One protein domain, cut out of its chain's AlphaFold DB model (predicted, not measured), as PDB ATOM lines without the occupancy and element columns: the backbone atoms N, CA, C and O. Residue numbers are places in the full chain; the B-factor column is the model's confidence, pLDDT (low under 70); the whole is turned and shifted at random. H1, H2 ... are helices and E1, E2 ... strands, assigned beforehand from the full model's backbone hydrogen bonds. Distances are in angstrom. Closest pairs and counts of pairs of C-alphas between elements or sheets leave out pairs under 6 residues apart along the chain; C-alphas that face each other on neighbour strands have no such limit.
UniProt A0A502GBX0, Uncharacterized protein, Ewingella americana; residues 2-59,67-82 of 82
ATOM      1  N   SER A   2     -11.276   8.203 -14.579       53.34
ATOM      2  CA  SER A   2     -12.445   9.087 -14.515       53.34
ATOM      3  C   SER A   2     -12.528   9.643 -13.098       53.34
ATOM      4  O   SER A   2     -12.674   8.853 -12.168       53.34
ATOM      5  N   HIS A   3     -12.399  10.958 -12.928       62.09
ATOM      6  CA  HIS A   3     -12.748  11.602 -11.666       62.09
ATOM      7  C   HIS A   3     -14.237  11.339 -11.423       62.09
ATOM      8  O   HIS A   3     -15.072  11.618 -12.286       62.09
ATOM      9  N   MET A   4     -14.552  10.687 -10.307       55.19
ATOM     10  CA  MET A   4     -15.927  10.463  -9.882       55.19
ATOM     11  C   MET A   4     -16.329  11.669  -9.036       55.19
ATOM     12  O   MET A   4     -16.086  11.695  -7.836       55.19
ATOM     13  N   GLU A   5     -16.893  12.685  -9.683       67.62
ATOM     14  CA  GLU A   5     -17.514  13.822  -8.999       67.62
ATOM     15  C   GLU A   5     -18.741  13.319  -8.227       67.62
ATOM     16  O   GLU A   5     -19.691  12.802  -8.823       67.62
ATOM     17  N   TYR A   6     -18.723  13.439  -6.900       69.88
ATOM     18  CA  TYR A   6     -19.857  13.098  -6.043       69.88
ATOM     19  C   TYR A   6     -20.387  14.357  -5.356       69.88
ATOM     20  O   TYR A   6     -19.624  15.168  -4.837       69.88
ATOM     21  N   VAL A   7     -21.713  14.512  -5.340       75.06
ATOM     22  CA  VAL A   7     -22.395  15.622  -4.670       75.06
ATOM     23  C   VAL A   7     -23.081  15.089  -3.423       75.06
ATOM     24  O   VAL A   7     -23.995  14.269  -3.508       75.06
ATOM     25  N   GLU A   8     -22.666  15.585  -2.260       79.81
ATOM     26  CA  GLU A   8     -23.311  15.274  -0.988       79.81
ATOM     27  C   GLU A   8     -24.376  16.325  -0.637       79.81
ATOM     28  O   GLU A   8     -24.139  17.535  -0.699       79.81
ATOM     29  N   PHE A   9     -25.564  15.862  -0.240       82.19
ATOM     30  CA  PHE A   9     -26.638  16.714   0.266       82.19
ATOM     31  C   PHE A   9     -26.734  16.578   1.785       82.19
ATOM     32  O   PHE A   9     -27.231  15.578   2.298       82.19
ATOM     33  N   ILE A  10     -26.294  17.611   2.503       81.69
ATOM     34  CA  ILE A  10     -26.418  17.680   3.962       81.69
ATOM     35  C   ILE A  10     -27.734  18.373   4.316       81.69
ATOM     36  O   ILE A  10     -27.967  19.528   3.951       81.69
ATOM     37  N   GLU A  11     -28.600  17.680   5.051       82.38
ATOM     38  CA  GLU A  11     -29.916  18.188   5.433       82.38
ATOM     39  C   GLU A  11     -29.983  18.559   6.919       82.38
ATOM     40  O   GLU A  11     -29.463  17.861   7.788       82.38
ATOM     41  N   THR A  12     -30.697  19.642   7.236       81.75
ATOM     42  CA  THR A  12     -31.089  19.924   8.625       81.75
ATOM     43  C   THR A  12     -32.393  19.192   8.961       81.75
ATOM     44  O   THR A  12     -33.248  19.062   8.082       81.75
ATOM     45  N   PRO A  13     -32.646  18.809  10.227       85.06
ATOM     46  CA  PRO A  13     -33.885  18.118  10.599       85.06
ATOM     47  C   PRO A  13     -35.163  18.874  10.200       85.06
ATOM     48  O   PRO A  13     -36.162  18.274   9.798       85.06
ATOM     49  N   THR A  14     -35.136  20.208  10.284       82.56
ATOM     50  CA  THR A  14     -36.251  21.068   9.867       82.56
ATOM     51  C   THR A  14     -36.472  21.007   8.358       82.56
ATOM     52  O   THR A  14     -37.620  20.920   7.920       82.56
ATOM     53  N   PHE A  15     -35.393  21.015   7.569       82.12
ATOM     54  CA  PHE A  15     -35.468  20.874   6.116       82.12
ATOM     55  C   PHE A  15     -36.032  19.510   5.722       82.12
ATOM     56  O   PHE A  15     -37.009  19.470   4.981       82.12
ATOM     57  N   SER A  16     -35.498  18.412   6.268       84.25
ATOM     58  CA  SER A  16     -35.951  17.055   5.934       84.25
ATOM     59  C   SER A  16     -37.440  16.865   6.220       84.25
ATOM     60  O   SER A  16     -38.175  16.314   5.403       84.25
ATOM     61  N   ARG A  17     -37.919  17.368   7.367       85.88
ATOM     62  CA  ARG A  17     -39.348  17.331   7.715       85.88
ATOM     63  C   ARG A  17     -40.198  18.119   6.727       85.88
ATOM     64  O   ARG A  17     -41.192  17.599   6.233       85.88
ATOM     65  N   LYS A  18     -39.804  19.359   6.422       81.75
ATOM     66  CA  LYS A  18     -40.549  20.214   5.493       81.75
ATOM     67  C   LYS A  18     -40.539  19.664   4.073       81.75
ATOM     68  O   LYS A  18     -41.574  19.699   3.426       81.75
ATOM     69  N   CYS A  19     -39.425  19.104   3.615       82.69
ATOM     70  CA  CYS A  19     -39.355  18.459   2.308       82.69
ATOM     71  C   CYS A  19     -40.317  17.279   2.220       82.69
ATOM     72  O   CYS A  19     -41.067  17.218   1.260       82.69
ATOM     73  N   LYS A  20     -40.393  16.418   3.240       85.00
ATOM     74  CA  LYS A  20     -41.354  15.298   3.263       85.00
ATOM     75  C   LYS A  20     -42.823  15.741   3.308       85.00
ATOM     76  O   LYS A  20     -43.685  15.039   2.797       85.00
ATOM     77  N   GLU A  21     -43.121  16.894   3.912       85.31
ATOM     78  CA  GLU A  21     -44.469  17.492   3.891       85.31
ATOM     79  C   GLU A  21     -44.822  18.097   2.517       85.31
ATOM     80  O   GLU A  21     -45.995  18.207   2.163       85.31
ATOM     81  N   LEU A  22     -43.811  18.534   1.760       79.38
ATOM     82  CA  LEU A  22     -43.963  19.344   0.550       79.38
ATOM     83  C   LEU A  22     -43.692  18.580  -0.747       79.38
ATOM     84  O   LEU A  22     -44.169  19.016  -1.791       79.38
ATOM     85  N   LEU A  23     -42.924  17.499  -0.717       83.00
ATOM     86  CA  LEU A  23     -42.457  16.773  -1.889       83.00
ATOM     87  C   LEU A  23     -42.640  15.275  -1.672       83.00
ATOM     88  O   LEU A  23     -42.389  14.755  -0.582       83.00
ATOM     89  N   THR A  24     -43.043  14.572  -2.725       86.00
ATOM     90  CA  THR A  24     -42.905  13.113  -2.761       86.00
ATOM     91  C   THR A  24     -41.429  12.726  -2.860       86.00
ATOM     92  O   THR A  24     -40.577  13.541  -3.217       86.00
ATOM     93  N   GLU A  25     -41.105  11.463  -2.582       87.31
ATOM     94  CA  GLU A  25     -39.731  10.961  -2.728       87.31
ATOM     95  C   GLU A  25     -39.195  11.138  -4.157       87.31
ATOM     96  O   GLU A  25     -38.037  11.511  -4.340       87.31
ATOM     97  N   ASP A  26     -40.042  10.944  -5.170       88.50
ATOM     98  CA  ASP A  26     -39.656  11.123  -6.571       88.50
ATOM     99  C   ASP A  26     -39.423  12.593  -6.928       88.50
ATOM    100  O   ASP A  26     -38.458  12.915  -7.617       88.50
ATOM    101  N   GLU A  27     -40.259  13.506  -6.428       84.56
ATOM    102  CA  GLU A  27     -40.061  14.948  -6.615       84.56
ATOM    103  C   GLU A  27     -38.795  15.436  -5.912       84.56
ATOM    104  O   GLU A  27     -38.084  16.297  -6.434       84.56
ATOM    105  N   TYR A  28     -38.504  14.877  -4.736       86.62
ATOM    106  CA  TYR A  28     -37.280  15.173  -4.012       86.62
ATOM    107  C   TYR A  28     -36.046  14.661  -4.761       86.62
ATOM    108  O   TYR A  28     -35.074  15.400  -4.906       86.62
ATOM    109  N   ARG A  29     -36.109  13.451  -5.332       86.75
ATOM    110  CA  ARG A  29     -35.042  12.906  -6.183       86.75
ATOM    111  C   ARG A  29     -34.796  13.774  -7.418       86.75
ATOM    112  O   ARG A  29     -33.647  14.066  -7.728       86.75
ATOM    113  N   GLN A  30     -35.853  14.247  -8.079       87.06
ATOM    114  CA  GLN A  30     -35.726  15.163  -9.222       87.06
ATOM    115  C   GLN A  30     -35.089  16.499  -8.819       87.06
ATOM    116  O   GLN A  30     -34.272  17.044  -9.560       87.06
ATOM    117  N   LEU A  31     -35.430  17.021  -7.637       85.12
ATOM    118  CA  LEU A  31     -34.789  18.216  -7.098       85.12
ATOM    119  C   LEU A  31     -33.291  17.971  -6.847       85.12
ATOM    120  O   LEU A  31     -32.477  18.806  -7.228       85.12
ATOM    121  N   GLN A  32     -32.912  16.845  -6.235       86.38
ATOM    122  CA  GLN A  32     -31.504  16.490  -6.016       86.38
ATOM    123  C   GLN A  32     -30.742  16.362  -7.339       86.38
ATOM    124  O   GLN A  32     -29.684  16.962  -7.493       86.38
ATOM    125  N   GLU A  33     -31.309  15.665  -8.323       86.62
ATOM    126  CA  GLU A  33     -30.710  15.512  -9.650       86.62
ATOM    127  C   GLU A  33     -30.521  16.863 -10.352       86.62
ATOM    128  O   GLU A  33     -29.438  17.153 -10.862       86.62
ATOM    129  N   TYR A  34     -31.530  17.739 -10.316       85.38
ATOM    130  CA  TYR A  34     -31.407  19.105 -10.829       85.38
ATOM    131  C   TYR A  34     -30.249  19.860 -10.163       85.38
ATOM    132  O   TYR A  34     -29.475  20.554 -10.822       85.38
ATOM    133  N   LEU A  35     -30.093  19.696  -8.852       83.88
ATOM    134  CA  LEU A  35     -29.074  20.382  -8.069       83.88
ATOM    135  C   LEU A  35     -27.664  19.840  -8.262       83.88
ATOM    136  O   LEU A  35     -26.717  20.601  -8.069       83.88
ATOM    137  N   THR A  36     -27.522  18.576  -8.646       83.62
ATOM    138  CA  THR A  36     -26.241  18.001  -9.067       83.62
ATOM    139  C   THR A  36     -25.748  18.674 -10.349       83.62
ATOM    140  O   THR A  36     -24.573  19.011 -10.453       83.62
ATOM    141  N   HIS A  37     -26.650  18.956 -11.295       84.12
ATOM    142  CA  HIS A  37     -26.313  19.611 -12.566       84.12
ATOM    143  C   HIS A  37     -26.245  21.145 -12.477       84.12
ATOM    144  O   HIS A  37     -25.619  21.792 -13.312       84.12
ATOM    145  N   SER A  38     -26.922  21.756 -11.503       83.62
ATOM    146  CA  SER A  38     -26.992  23.215 -11.330       83.62
ATOM    147  C   SER A  38     -26.886  23.593  -9.851       83.62
ATOM    148  O   SER A  38     -27.865  24.010  -9.220       83.62
ATOM    149  N   PRO A  39     -25.704  23.427  -9.240       80.50
ATOM    150  CA  PRO A  39     -25.567  23.559  -7.796       80.50
ATOM    151  C   PRO A  39     -25.673  25.006  -7.293       80.50
ATOM    152  O   PRO A  39     -26.000  25.221  -6.121       80.50
ATOM    153  N   ASP A  40     -25.432  25.982  -8.166       83.31
ATOM    154  CA  ASP A  40     -25.575  27.420  -7.946       83.31
ATOM    155  C   ASP A  40     -26.993  27.944  -8.235       83.31
ATOM    156  O   ASP A  40     -27.257  29.136  -8.052       83.31
ATOM    157  N   ALA A  41     -27.929  27.070  -8.613       82.50
ATOM    158  CA  ALA A  41     -29.317  27.442  -8.823       82.50
ATOM    159  C   ALA A  41     -29.940  28.107  -7.582       82.50
ATOM    160  O   ALA A  41     -29.684  27.741  -6.429       82.50
ATOM    161  N   GLY A  42     -30.823  29.072  -7.841       81.06
ATOM    162  CA  GLY A  42     -31.538  29.817  -6.812       81.06
ATOM    163  C   GLY A  42     -30.858  31.114  -6.379       81.06
ATOM    164  O   GLY A  42     -29.696  31.390  -6.677       81.06
ATOM    165  N   ALA A  43     -31.621  31.933  -5.660       81.00
ATOM    166  CA  ALA A  43     -31.163  33.228  -5.174       81.00
ATOM    167  C   ALA A  43     -30.345  33.068  -3.888       81.00
ATOM    168  O   ALA A  43     -30.778  32.368  -2.974       81.00
ATOM    169  N   ILE A  44     -29.198  33.744  -3.787       83.44
ATOM    170  CA  ILE A  44     -28.415  33.790  -2.546       83.44
ATOM    171  C   ILE A  44     -29.246  34.464  -1.450       83.44
ATOM    172  O   ILE A  44     -29.851  35.516  -1.667       83.44
ATOM    173  N   ILE A  45     -29.257  33.866  -0.263       79.88
ATOM    174  CA  ILE A  45     -29.851  34.457   0.929       79.88
ATOM    175  C   ILE A  45     -28.752  35.250   1.638       79.88
ATOM    176  O   ILE A  45     -27.760  34.701   2.116       79.88
ATOM    177  N   VAL A  46     -28.898  36.573   1.659       82.31
ATOM    178  CA  VAL A  46     -27.914  37.462   2.287       82.31
ATOM    179  C   VAL A  46     -27.869  37.197   3.793       82.31
ATOM    180  O   VAL A  46     -28.901  36.997   4.428       82.31
ATOM    181  N   GLY A  47     -26.664  37.193   4.366       80.06
ATOM    182  CA  GLY A  47     -26.454  36.991   5.802       80.06
ATOM    183  C   GLY A  47     -26.406  35.528   6.256       80.06
ATOM    184  O   GLY A  47     -26.228  35.288   7.443       80.06
ATOM    185  N   THR A  48     -26.513  34.550   5.346       72.25
ATOM    186  CA  THR A  48     -26.458  33.114   5.692       72.25
ATOM    187  C   THR A  48     -25.174  32.416   5.241       72.25
ATOM    188  O   THR A  48     -25.128  31.192   5.191       72.25
ATOM    189  N   GLY A  49     -24.145  33.172   4.845       74.00
ATOM    190  CA  GLY A  49     -22.858  32.601   4.429       74.00
ATOM    191  C   GLY A  49     -22.901  31.788   3.127       74.00
ATOM    192  O   GLY A  49     -22.022  30.964   2.914       74.00
ATOM    193  N   GLY A  50     -23.900  32.004   2.259       74.69
ATOM    194  CA  GLY A  50     -23.957  31.377   0.928       74.69
ATOM    195  C   GLY A  50     -25.136  30.434   0.672       74.69
ATOM    196  O   GLY A  50     -25.201  29.847  -0.407       74.69
ATOM    197  N   CYS A  51     -26.094  30.302   1.602       77.25
ATOM    198  CA  CYS A  51     -27.319  29.530   1.337       77.25
ATOM    199  C   CYS A  51     -28.092  30.083   0.130       77.25
ATOM    200  O   CYS A  51     -28.086  31.288  -0.135       77.25
ATOM    201  N   ARG A  52     -28.814  29.202  -0.573       82.81
ATOM    202  CA  ARG A  52     -29.569  29.552  -1.783       82.81
ATOM    203  C   ARG A  52     -31.039  29.162  -1.655       82.81
ATOM    204  O   ARG A  52     -31.388  28.108  -1.138       82.81
ATOM    205  N   LYS A  53     -31.938  30.010  -2.143       80.12
ATOM    206  CA  LYS A  53     -33.379  29.753  -2.187       80.12
ATOM    207  C   LYS A  53     -33.782  29.311  -3.584       80.12
ATOM    208  O   LYS A  53     -33.606  30.067  -4.539       80.12
ATOM    209  N   ILE A  54     -34.390  28.132  -3.686       81.38
ATOM    210  CA  ILE A  54     -34.893  27.587  -4.949       81.38
ATOM    211  C   ILE A  54     -36.411  27.496  -4.881       81.38
ATOM    212  O   ILE A  54     -36.995  27.141  -3.858       81.38
ATOM    213  N   ARG A  55     -37.057  27.863  -5.985       77.06
ATOM    214  CA  ARG A  55     -38.484  27.634  -6.191       77.06
ATOM    215  C   ARG A  55     -38.610  26.376  -7.034       77.06
ATOM    216  O   ARG A  55     -38.177  26.377  -8.181       77.06
ATOM    217  N   TRP A  56     -39.141  25.311  -6.445       80.06
ATOM    218  CA  TRP A  56     -39.315  24.035  -7.132       80.06
ATOM    219  C   TRP A  56     -40.794  23.836  -7.449       80.06
ATOM    220  O   TRP A  56     -41.634  23.903  -6.552       80.06
ATOM    221  N   MET A  57     -41.110  23.637  -8.729       69.31
ATOM    222  CA  MET A  57     -42.468  23.338  -9.182       69.31
ATOM    223  C   MET A  57     -42.539  21.894  -9.661       69.31
ATOM    224  O   MET A  57     -41.675  21.436 -10.403       69.31
ATOM    225  N   ARG A  58     -43.602  21.194  -9.266       63.03
ATOM    226  CA  ARG A  58     -43.895  19.841  -9.737       63.03
ATOM    227  C   ARG A  58     -44.164  19.859 -11.245       63.03
ATOM    228  O   ARG A  58     -45.004  20.632 -11.709       63.03
ATOM    229  N   GLN A  59     -43.518  18.982 -12.013       55.22
ATOM    230  CA  GLN A  59     -43.931  18.740 -13.397       55.22
ATOM    231  C   GLN A  59     -45.225  17.909 -13.424       55.22
ATOM    232  O   GLN A  59     -45.304  16.854 -12.799       55.22
ATOM    233  N   GLU A  67     -46.726  27.362  -5.025       45.59
ATOM    234  CA  GLU A  67     -45.269  27.556  -5.002       45.59
ATOM    235  C   GLU A  67     -44.764  27.009  -3.658       45.59
ATOM    236  O   GLU A  67     -44.873  27.665  -2.619       45.59
ATOM    237  N   ARG A  68     -44.240  25.783  -3.639       56.28
ATOM    238  CA  ARG A  68     -43.611  25.235  -2.436       56.28
ATOM    239  C   ARG A  68     -42.185  25.773  -2.354       56.28
ATOM    240  O   ARG A  68     -41.324  25.454  -3.172       56.28
ATOM    241  N   TYR A  69     -41.931  26.631  -1.370       52.59
ATOM    242  CA  TYR A  69     -40.592  27.151  -1.107       52.59
ATOM    243  C   TYR A  69     -39.773  26.100  -0.351       52.59
ATOM    244  O   TYR A  69     -39.924  25.955   0.860       52.59
ATOM    245  N   CYS A  70     -38.877  25.398  -1.042       52.91
ATOM    246  CA  CYS A  70     -37.793  24.681  -0.376       52.91
ATOM    247  C   CYS A  70     -36.575  25.606  -0.282       52.91
ATOM    248  O   CYS A  70     -35.906  25.912  -1.270       52.91
ATOM    249  N   THR A  71     -36.295  26.091   0.925       49.88
ATOM    250  CA  THR A  71     -35.045  26.801   1.213       49.88
ATOM    251  C   THR A  71     -33.917  25.777   1.256       49.88
ATOM    252  O   THR A  71     -33.908  24.920   2.135       49.88
ATOM    253  N   LYS A  72     -32.979  25.850   0.309       51.50
ATOM    254  CA  LYS A  72     -31.820  24.961   0.236       51.50
ATOM    255  C   LYS A  72     -30.738  25.493   1.183       51.50
ATOM    256  O   LYS A  72     -30.150  26.547   0.942       51.50
ATOM    257  N   SER A  73     -30.427  24.746   2.234       46.38
ATOM    258  CA  SER A  73     -29.144  24.881   2.929       46.38
ATOM    259  C   SER A  73     -28.185  23.866   2.318       46.38
ATOM    260  O   SER A  73     -27.910  22.851   2.939       46.38
ATOM    261  N   VAL A  74     -27.734  24.071   1.075       45.12
ATOM    262  CA  VAL A  74     -26.616  23.256   0.576       45.12
ATOM    263  C   VAL A  74     -25.328  23.893   1.039       45.12
ATOM    264  O   VAL A  74     -24.950  24.967   0.579       45.12
ATOM    265  N   VAL A  75     -24.675  23.195   1.957       43.69
ATOM    266  CA  VAL A  75     -23.233  23.255   2.121       43.69
ATOM    267  C   VAL A  75     -22.683  22.354   1.023       43.69
ATOM    268  O   VAL A  75     -22.893  21.146   1.059       43.69
ATOM    269  N   LYS A  76     -22.064  22.939  -0.005       41.38
ATOM    270  CA  LYS A  76     -21.162  22.160  -0.852       41.38
ATOM    271  C   LYS A  76     -19.959  21.814   0.017       41.38
ATOM    272  O   LYS A  76     -19.332  22.730   0.543       41.38
ATOM    273  N   GLN A  77     -19.626  20.539   0.125       38.81
ATOM    274  CA  GLN A  77     -18.248  20.154   0.370       38.81
ATOM    275  C   GLN A  77     -17.768  19.542  -0.942       38.81
ATOM    276  O   GLN A  77     -18.248  18.488  -1.346       38.81
ATOM    277  N   GLU A  78     -16.913  20.267  -1.661       40.75
ATOM    278  CA  GLU A  78     -16.054  19.640  -2.663       40.75
ATOM    279  C   GLU A  78     -15.177  18.668  -1.874       40.75
ATOM    280  O   GLU A  78     -14.339  19.077  -1.071       40.75
ATOM    281  N   ILE A  79     -15.487  17.375  -1.972       42.75
ATOM    282  CA  ILE A  79     -14.613  16.337  -1.448       42.75
ATOM    283  C   ILE A  79     -13.657  16.019  -2.587       42.75
ATOM    284  O   ILE A  79     -13.920  15.145  -3.411       42.75
ATOM    285  N   ASP A  80     -12.558  16.768  -2.632       38.12
ATOM    286  CA  ASP A  80     -11.362  16.334  -3.339       38.12
ATOM    287  C   ASP A  80     -10.861  15.083  -2.615       38.12
ATOM    288  O   ASP A  80     -10.276  15.159  -1.531       38.12
ATOM    289  N   HIS A  81     -11.174  13.909  -3.161       42.19
ATOM    290  CA  HIS A  81     -10.605  12.670  -2.658       42.19
ATOM    291  C   HIS A  81      -9.232  12.483  -3.312       42.19
ATOM    292  O   HIS A  81      -9.144  12.065  -4.469       42.19
ATOM    293  N   GLU A  82      -8.177  12.852  -2.579       41.38
ATOM    294  CA  GLU A  82      -6.824  12.310  -2.782       41.38
ATOM    295  C   GLU A  82      -6.776  10.836  -2.350       41.38
ATOM    296  O   GLU A  82      -7.459  10.488  -1.350       41.38
TER     297      GLU A  82
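Overview. This is residues 2 to 59 and 67 to 82 of the 82 residues of an uncharacterized protein of Ewingella americana (UniProt A0A502GBX0). A small antiparallel sheet of two short strands, E1 and E2, has two helices at a steep angle to each other gathered near it, H1 by E2 and H2 by E1. The unnamed stretch 38 to 51 loops out and folds back into E1, while the stretches before H1 and after E2 run off as two tails. The printed part has 74 residues, with H1, H2, E1 and E2 in that order, the sheet E1 - E2 being antiparallel. The class is mixed, helices and strands, with under half of the residues in named elements. The whole is compact, with a radius of gyration of the C-alphas of 13.0 A and spans of 40 by 31 by 22 A.

Arrangement. E1, residues 52 to 56, and E2, residues 68 to 72, are antiparallel neighbours at 150 degrees; N 72 and O 52 are 3.1 A apart, within hydrogen-bond range. Residues 43 to 44 pair with residues 52 to 53 of E1, antiparallel. The closest C-alphas of H1, residues 13 to 22, and E2 are those of Leu 22 and Arg 68, 6.6 A apart. For H2, residues 25 to 37, and E1 they are those of Leu 31 and Trp 56, 7.4 A apart. H1 and H2 are close but not clearly touching, with C-alphas 19 and 28 7.4 A apart, at a steep tilt of 65 degrees, opposite ways. Every O i to N i+4 pair in H1 and H2 is within hydrogen-bond range.

Along the chain. E1 is 12.4 A long and E2 12.1 A, ending at C-alpha 72 (-31.820, 24.961, 0.236). H1 is 14.3 A long from C-alpha 13 (-33.885, 18.118, 10.599), and H2 18.8 A.

Size, cuts and confidence. The C-alphas of Glu 67 and Glu 82, 41.4 A apart, are the farthest apart. Residues 60 to 66 are not printed, with 12.2 A between C-alphas 59 and 67. The link H2 to E1 is long. pLDDT is under 70 in residues 2 to 6, 57 to 59 and 67 to 82.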